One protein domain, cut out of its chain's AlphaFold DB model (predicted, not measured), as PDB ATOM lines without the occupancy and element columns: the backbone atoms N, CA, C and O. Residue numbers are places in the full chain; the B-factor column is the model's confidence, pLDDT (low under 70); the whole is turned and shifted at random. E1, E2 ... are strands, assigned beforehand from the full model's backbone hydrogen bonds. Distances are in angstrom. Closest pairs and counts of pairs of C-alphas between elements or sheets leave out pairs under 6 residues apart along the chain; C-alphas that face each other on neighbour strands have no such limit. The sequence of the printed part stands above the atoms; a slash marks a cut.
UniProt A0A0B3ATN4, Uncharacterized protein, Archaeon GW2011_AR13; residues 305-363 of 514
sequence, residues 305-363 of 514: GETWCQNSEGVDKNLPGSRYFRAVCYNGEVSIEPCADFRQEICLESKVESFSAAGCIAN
ATOM      1  N   GLY A 305     185.240 189.819 274.117       87.12
ATOM      2  CA  GLY A 305     184.535 188.549 273.945       87.12
ATOM      3  C   GLY A 305     184.161 188.206 272.499       87.12
ATOM      4  O   GLY A 305     183.700 187.089 272.263       87.12
ATOM      5  N   GLU A 306     184.364 189.104 271.523       92.62
ATOM      6  CA  GLU A 306     184.132 188.760 270.117       92.62
ATOM      7  C   GLU A 306     185.085 187.664 269.643       92.62
ATOM      8  O   GLU A 306     186.270 187.610 269.991       92.62
ATOM      9  N   THR A 307     184.552 186.810 268.776       94.06
ATOM     10  CA  THR A 307     185.306 185.766 268.086       94.06
ATOM     11  C   THR A 307     185.013 185.825 266.594       94.06
ATOM     12  O   THR A 307     183.891 186.121 266.180       94.06
ATOM     13  N   TRP A 308     186.032 185.587 265.773       95.75
ATOM     14  CA  TRP A 308     185.932 185.653 264.314       95.75
ATOM     15  C   TRP A 308     186.833 184.608 263.661       95.75
ATOM     16  O   TRP A 308     187.769 184.091 264.284       95.75
ATOM     17  N   CYS A 309     186.553 184.273 262.407       95.06
ATOM     18  CA  CYS A 309     187.343 183.284 261.691       95.06
ATOM     19  C   CYS A 309     188.614 183.883 261.088       95.06
ATOM     20  O   CYS A 309     188.641 185.001 260.569       95.06
ATOM     21  N   GLN A 310     189.679 183.090 261.147       92.69
ATOM     22  CA  GLN A 310     190.959 183.345 260.503       92.69
ATOM     23  C   GLN A 310     191.375 182.100 259.720       92.69
ATOM     24  O   GLN A 310     191.054 180.971 260.086       92.69
ATOM     25  N   ASN A 311     192.078 182.304 258.614       86.56
ATOM     26  CA  ASN A 311     192.355 181.259 257.635       86.56
ATOM     27  C   ASN A 311     193.844 181.254 257.300       86.56
ATOM     28  O   ASN A 311     194.425 182.318 257.093       86.56
ATOM     29  N   SER A 312     194.456 180.072 257.183       85.50
ATOM     30  CA  SER A 312     195.745 179.992 256.493       85.50
ATOM     31  C   SER A 312     195.578 180.362 255.019       85.50
ATOM     32  O   SER A 312     194.504 180.189 254.434       85.50
ATOM     33  N   GLU A 313     196.677 180.751 254.377       85.38
ATOM     34  CA  GLU A 313     196.727 180.809 252.918       85.38
ATOM     35  C   GLU A 313     196.288 179.461 252.306       85.38
ATOM     36  O   GLU A 313     196.553 178.384 252.855       85.38
ATOM     37  N   GLY A 314     195.547 179.522 251.197       82.56
ATOM     38  CA  GLY A 314     195.120 178.352 250.434       82.56
ATOM     39  C   GLY A 314     193.971 177.524 251.019       82.56
ATOM     40  O   GLY A 314     193.601 176.525 250.398       82.56
ATOM     41  N   VAL A 315     193.384 177.889 252.167       86.19
ATOM     42  CA  VAL A 315     192.236 177.134 252.714       86.19
ATOM     43  C   VAL A 315     191.000 177.231 251.807       86.19
ATOM     44  O   VAL A 315     190.254 176.267 251.671       86.19
ATOM     45  N   ASP A 316     190.853 178.356 251.100       85.94
ATOM     46  CA  ASP A 316     189.843 178.625 250.067       85.94
ATOM     47  C   ASP A 316     189.928 177.666 248.866       85.94
ATOM     48  O   ASP A 316     188.938 177.432 248.177       85.94
ATOM     49  N   LYS A 317     191.115 177.095 248.636       86.75
ATOM     50  CA  LYS A 317     191.426 176.150 247.554       86.75
ATOM     51  C   LYS A 317     191.651 174.726 248.067       86.75
ATOM     52  O   LYS A 317     192.126 173.884 247.310       86.75
ATOM     53  N   ASN A 318     191.353 174.463 249.344       87.44
ATOM     54  CA  ASN A 318     191.635 173.198 250.028       87.44
ATOM     55  C   ASN A 318     193.109 172.737 249.905       87.44
ATOM     56  O   ASN A 318     193.376 171.539 249.839       87.44
ATOM     57  N   LEU A 319     194.086 173.659 249.865       88.06
ATOM     58  CA  LEU A 319     195.493 173.287 249.642       88.06
ATOM     59  C   LEU A 319     196.026 172.368 250.760       88.06
ATOM     60  O   LEU A 319     195.730 172.617 251.935       88.06
ATOM     61  N   PRO A 320     196.875 171.366 250.463       86.38
ATOM     62  CA  PRO A 320     197.475 170.515 251.487       86.38
ATOM     63  C   PRO A 320     198.161 171.299 252.606       86.38
ATOM     64  O   PRO A 320     198.889 172.263 252.358       86.38
ATOM     65  N   GLY A 321     197.903 170.897 253.852       80.44
ATOM     66  CA  GLY A 321     198.386 171.573 255.065       80.44
ATOM     67  C   GLY A 321     197.692 172.898 255.427       80.44
ATOM     68  O   GLY A 321     197.965 173.425 256.503       80.44
ATOM     69  N   SER A 322     196.784 173.423 254.594       87.12
ATOM     70  CA  SER A 322     195.943 174.568 254.975       87.12
ATOM     71  C   SER A 322     194.978 174.204 256.108       87.12
ATOM     72  O   SER A 322     194.530 173.056 256.207       87.12
ATOM     73  N   ARG A 323     194.643 175.182 256.957       83.69
ATOM     74  CA  ARG A 323     193.779 174.998 258.131       83.69
ATOM     75  C   ARG A 323     193.040 176.272 258.540       83.69
ATOM     76  O   ARG A 323     193.458 177.388 258.228       83.69
ATOM     77  N   TYR A 324     191.956 176.062 259.274       88.56
ATOM     78  CA  TYR A 324     191.142 177.108 259.881       88.56
ATOM     79  C   TYR A 324     191.673 177.479 261.269       88.56
ATOM     80  O   TYR A 324     192.310 176.670 261.951       88.56
ATOM     81  N   PHE A 325     191.386 178.705 261.684       89.94
ATOM     82  CA  PHE A 325     191.696 179.247 262.998       89.94
ATOM     83  C   PHE A 325     190.495 180.035 263.523       89.94
ATOM     84  O   PHE A 325     189.748 180.646 262.753       89.94
ATOM     85  N   ARG A 326     190.359 180.084 264.846       90.50
ATOM     86  CA  ARG A 326     189.470 181.018 265.535       90.50
ATOM     87  C   ARG A 326     190.318 182.096 266.193       90.50
ATOM     88  O   ARG A 326     191.223 181.779 266.958       90.50
ATOM     89  N   ALA A 327     190.016 183.357 265.926       94.81
ATOM     90  CA  ALA A 327     190.554 184.466 266.699       94.81
ATOM     91  C   ALA A 327     189.570 184.870 267.806       94.81
ATOM     92  O   ALA A 327     188.352 184.767 267.633       94.81
ATOM     93  N   VAL A 328     190.110 185.301 268.944       89.69
ATOM     94  CA  VAL A 328     189.367 185.661 270.159       89.69
ATOM     95  C   VAL A 328     189.889 186.996 270.676       89.69
ATOM     96  O   VAL A 328     191.083 187.108 270.952       89.69
ATOM     97  N   CYS A 329     189.012 187.989 270.843       92.81
ATOM     98  CA  CYS A 329     189.340 189.217 271.563       92.81
ATOM     99  C   CYS A 329     189.041 189.041 273.054       92.81
ATOM    100  O   CYS A 329     187.885 188.899 273.453       92.81
ATOM    101  N   TYR A 330     190.073 189.079 273.895       89.12
ATOM    102  CA  TYR A 330     189.930 188.915 275.336       89.12
ATOM    103  C   TYR A 330     190.873 189.858 276.087       89.12
ATOM    104  O   TYR A 330     192.074 189.881 275.854       89.12
ATOM    105  N   ASN A 331     190.317 190.662 276.996       85.94
ATOM    106  CA  ASN A 331     191.039 191.651 277.808       85.94
ATOM    107  C   ASN A 331     191.950 192.626 277.023       85.94
ATOM    108  O   ASN A 331     192.990 193.041 277.527       85.94
ATOM    109  N   GLY A 332     191.547 193.019 275.809       89.88
ATOM    110  CA  GLY A 332     192.323 193.889 274.915       89.88
ATOM    111  C   GLY A 332     193.390 193.167 274.081       89.88
ATOM    112  O   GLY A 332     194.015 193.790 273.223       89.88
ATOM    113  N   GLU A 333     193.577 191.861 274.284       89.06
ATOM    114  CA  GLU A 333     194.536 191.022 273.565       89.06
ATOM    115  C   GLU A 333     193.821 190.070 272.592       89.06
ATOM    116  O   GLU A 333     192.702 189.617 272.837       89.06
ATOM    117  N   VAL A 334     194.474 189.758 271.467       94.50
ATOM    118  CA  VAL A 334     193.959 188.793 270.485       94.50
ATOM    119  C   VAL A 334     194.708 187.478 270.612       94.50
ATOM    120  O   VAL A 334     195.907 187.416 270.341       94.50
ATOM    121  N   SER A 335     193.982 186.417 270.956       88.31
ATOM    122  CA  SER A 335     194.458 185.039 270.812       88.31
ATOM    123  C   SER A 335     194.044 184.492 269.445       88.31
ATOM    124  O   SER A 335     192.946 184.785 268.969       88.31
ATOM    125  N   ILE A 336     194.905 183.687 268.816       89.75
ATOM    126  CA  ILE A 336     194.594 182.958 267.579       89.75
ATOM    127  C   ILE A 336     194.793 181.469 267.844       89.75
ATOM    128  O   ILE A 336     195.904 181.002 268.094       89.75
ATOM    129  N   GLU A 337     193.703 180.720 267.756       84.56
ATOM    130  CA  GLU A 337     193.626 179.313 268.118       84.56
ATOM    131  C   GLU A 337     193.472 178.441 266.859       84.56
ATOM    132  O   GLU A 337     192.729 178.809 265.944       84.56
ATOM    133  N   PRO A 338     194.149 177.280 266.775       83.62
ATOM    134  CA  PRO A 338     193.835 176.263 265.776       83.62
ATOM    135  C   PRO A 338     192.359 175.848 265.844       83.62
ATOM    136  O   PRO A 338     191.862 175.577 266.934       83.62
ATOM    137  N   CYS A 339     191.717 175.650 264.693       84.88
ATOM    138  CA  CYS A 339     190.787 174.526 264.579       84.88
ATOM    139  C   CYS A 339     191.589 173.234 264.326       84.88
ATOM    140  O   CYS A 339     192.792 173.295 264.045       84.88
ATOM    141  N   ALA A 340     190.948 172.067 264.421       78.44
ATOM    142  CA  ALA A 340     191.614 170.779 264.227       78.44
ATOM    143  C   ALA A 340     192.426 170.688 262.916       78.44
ATOM    144  O   ALA A 340     191.994 171.122 261.840       78.44
ATOM    145  N   ASP A 341     193.604 170.058 263.011       78.25
ATOM    146  CA  ASP A 341     194.477 169.799 261.865       78.25
ATOM    147  C   ASP A 341     193.765 168.973 260.779       78.25
ATOM    148  O   ASP A 341     192.726 168.347 261.003       78.25
ATOM    149  N   PHE A 342     194.337 168.955 259.571       81.88
ATOM    150  CA  PHE A 342     193.787 168.212 258.428       81.88
ATOM    151  C   PHE A 342     192.339 168.597 258.085       81.88
ATOM    152  O   PHE A 342     191.576 167.757 257.603       81.88
ATOM    153  N   ARG A 343     191.953 169.851 258.367       85.06
ATOM    154  CA  ARG A 343     190.607 170.406 258.135       85.06
ATOM    155  C   ARG A 343     189.493 169.477 258.642       85.06
ATOM    156  O   ARG A 343     188.432 169.391 258.029       85.06
ATOM    157  N   GLN A 344     189.748 168.754 259.741       79.06
ATOM    158  CA  GLN A 344     188.721 167.955 260.423       79.06
ATOM    159  C   GLN A 344     187.691 168.852 261.113       79.06
ATOM    160  O   GLN A 344     186.556 168.435 261.331       79.06
ATOM    161  N   GLU A 345     188.067 170.100 261.376       84.81
ATOM    162  CA  GLU A 345     187.162 171.179 261.734       84.81
ATOM    163  C   GLU A 345     187.305 172.349 260.758       84.81
ATOM    164  O   GLU A 345     188.380 172.602 260.203       84.81
ATOM    165  N   ILE A 346     186.208 173.078 260.589       89.44
ATOM    166  CA  ILE A 346     186.144 174.366 259.902       89.44
ATOM    167  C   ILE A 346     185.797 175.453 260.913       89.44
ATOM    168  O   ILE A 346     185.056 175.201 261.861       89.44
ATOM    169  N   CYS A 347     186.290 176.671 260.701       92.75
ATOM    170  CA  CYS A 347     185.780 177.816 261.445       92.75
ATOM    171  C   CYS A 347     184.510 178.332 260.758       92.75
ATOM    172  O   CYS A 347     184.540 178.658 259.569       92.75
ATOM    173  N   LEU A 348     183.411 178.425 261.507       91.31
ATOM    174  CA  LEU A 348     182.227 179.184 261.111       91.31
ATOM    175  C   LEU A 348     182.088 180.425 261.985       91.31
ATOM    176  O   LEU A 348     182.210 180.346 263.205       91.31
ATOM    177  N   GLU A 349     181.781 181.549 261.346       93.81
ATOM    178  CA  GLU A 349     181.489 182.829 261.984       93.81
ATOM    179  C   GLU A 349     180.031 183.205 261.728       93.81
ATOM    180  O   GLU A 349     179.501 183.048 260.626       93.81
ATOM    181  N   SER A 350     179.395 183.726 262.766       90.38
ATOM    182  CA  SER A 350     178.067 184.317 262.742       90.38
ATOM    183  C   SER A 350     178.147 185.726 263.318       90.38
ATOM    184  O   SER A 350     179.022 186.026 264.133       90.38
ATOM    185  N   LYS A 351     177.240 186.607 262.896       92.50
ATOM    186  CA  LYS A 351     177.178 187.976 263.399       92.50
ATOM    187  C   LYS A 351     175.756 188.313 263.819       92.50
ATOM    188  O   LYS A 351     174.833 188.197 263.014       92.50
ATOM    189  N   VAL A 352     175.602 188.739 265.068       86.12
ATOM    190  CA  VAL A 352     174.343 189.231 265.627       86.12
ATOM    191  C   VAL A 352     174.525 190.722 265.875       86.12
ATOM    192  O   VAL A 352     175.374 191.133 266.662       86.12
ATOM    193  N   GLU A 353     173.771 191.537 265.139       86.31
ATOM    194  CA  GLU A 353     173.916 192.997 265.113       86.31
ATOM    195  C   GLU A 353     175.366 193.450 264.844       86.31
ATOM    196  O   GLU A 353     175.867 193.350 263.719       86.31
ATOM    197  N   SER A 354     176.047 193.960 265.873       83.94
ATOM    198  CA  SER A 354     177.431 194.423 265.810       83.94
ATOM    199  C   SER A 354     178.451 193.397 266.311       83.94
ATOM    200  O   SER A 354     179.618 193.565 265.963       83.94
ATOM    201  N   PHE A 355     178.017 192.328 266.995       88.50
ATOM    202  CA  PHE A 355     178.858 191.339 267.681       88.50
ATOM    203  C   PHE A 355     179.113 190.077 266.832       88.50
ATOM    204  O   PHE A 355     178.163 189.438 266.368       88.50
ATOM    205  N   SER A 356     180.378 189.694 266.624       93.69
ATOM    206  CA  SER A 356     180.772 188.448 265.948       93.69
ATOM    207  C   SER A 356     181.031 187.296 266.926       93.69
ATOM    208  O   SER A 356     181.721 187.442 267.938       93.69
ATOM    209  N   ALA A 357     180.509 186.119 266.583       91.56
ATOM    210  CA  ALA A 357     180.746 184.872 267.295       91.56
ATOM    211  C   ALA A 357     181.168 183.771 266.314       91.56
ATOM    212  O   ALA A 357     180.441 183.466 265.364       91.56
ATOM    213  N   ALA A 358     182.321 183.154 266.567       93.44
ATOM    214  CA  ALA A 358     182.901 182.104 265.745       93.44
ATOM    215  C   ALA A 358     183.271 180.850 266.548       93.44
ATOM    216  O   ALA A 358     183.667 180.907 267.714       93.44
ATOM    217  N   GLY A 359     183.179 179.697 265.890       89.56
ATOM    218  CA  GLY A 359     183.501 178.400 266.470       89.56
ATOM    219  C   GLY A 359     184.121 177.459 265.448       89.56
ATOM    220  O   GLY A 359     183.740 177.454 264.278       89.56
ATOM    221  N   CYS A 360     185.063 176.641 265.913       86.62
ATOM    222  CA  CYS A 360     185.506 175.466 265.178       86.62
ATOM    223  C   CYS A 360     184.414 174.393 265.291       86.62
ATOM    224  O   CYS A 360     183.998 174.047 266.397       86.62
ATOM    225  N   ILE A 361     183.919 173.900 264.157       85.75
ATOM    226  CA  ILE A 361     182.922 172.827 264.092       85.75
ATOM    227  C   ILE A 361     183.434 171.678 263.226       85.75
ATOM    228  O   ILE A 361     184.205 171.897 262.294       85.75
ATOM    229  N   ALA A 362     182.988 170.454 263.510       85.50
ATOM    230  CA  ALA A 362     183.382 169.273 262.747       85.50
ATOM    231  C   ALA A 362     182.993 169.393 261.263       85.50
ATOM    232  O   ALA A 362     181.841 169.684 260.943       85.50
ATOM    233  N   ASN A 363     183.947 169.111 260.375       84.88
ATOM    234  CA  ASN A 363     183.763 169.084 258.929       84.88
ATOM    235  C   ASN A 363     183.033 167.795 258.505       84.88
ATOM    236  O   ASN A 363     183.582 166.690 258.608       84.88
TER     237      ASN A 363
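This is residues 305 to 363 of the 514 residues of an uncharacterized protein of Archaeon GW2011_AR13 (UniProt A0A0B3ATN4). This is a small two-sheet sandwich, two sheets only partly face to face: a three-stranded sheet, E1 E2 E3, with the two-stranded hairpin E4 E5 packed on its E1 and E2 part, while E3 reaches past the hairpin. The long loop of residues 312 to 323 makes one end of the long axis. The 59 printed residues hold five named strands, E1 to E5 in chain order, and no named helix; the class is all strand, with 34 residues in strands. Both sheets are antiparallel, and the order of the larger is E1, E2, E3. The whole is compact, with a radius of gyration of the C-alphas of 11.7 A, and only just elongated, spanning 33 by 22 by 18 A.

E1, residues 307 to 311, begins at C-alpha (185.306, 185.766, 268.086) and is 13.4 A long. E2, residues 324 to 330, is 19.5 A long, and E3, residues 333 to 338, 16.7 A. E4, residues 345 to 352, is 22.5 A long. E5, residues 355 to 362, is 23.1 A long and ends at C-alpha (183.382, 169.273, 262.747).

E1, E2 and E3 form a meander, each strand the antiparallel neighbour of the one before. N 310 and O 325 are 2.9 A apart, and N 328 and O 335 2.9 A. In the hairpin E4 and E5, N 350 and O 357 are 2.8 A apart. The closest C-alphas of E1 and E5, Thr 307 and Ala 357, are 4.7 A apart; those of E2 and E4, Tyr 324 and Cys 347, 5.6 A. E3 and E4 are apart.

The farthest C-alphas, of Pro 320 and Glu 353, are 35.3 A apart. The printed part has no cut. The link E1 to E2 is long. No printed residue has a pLDDT under 70.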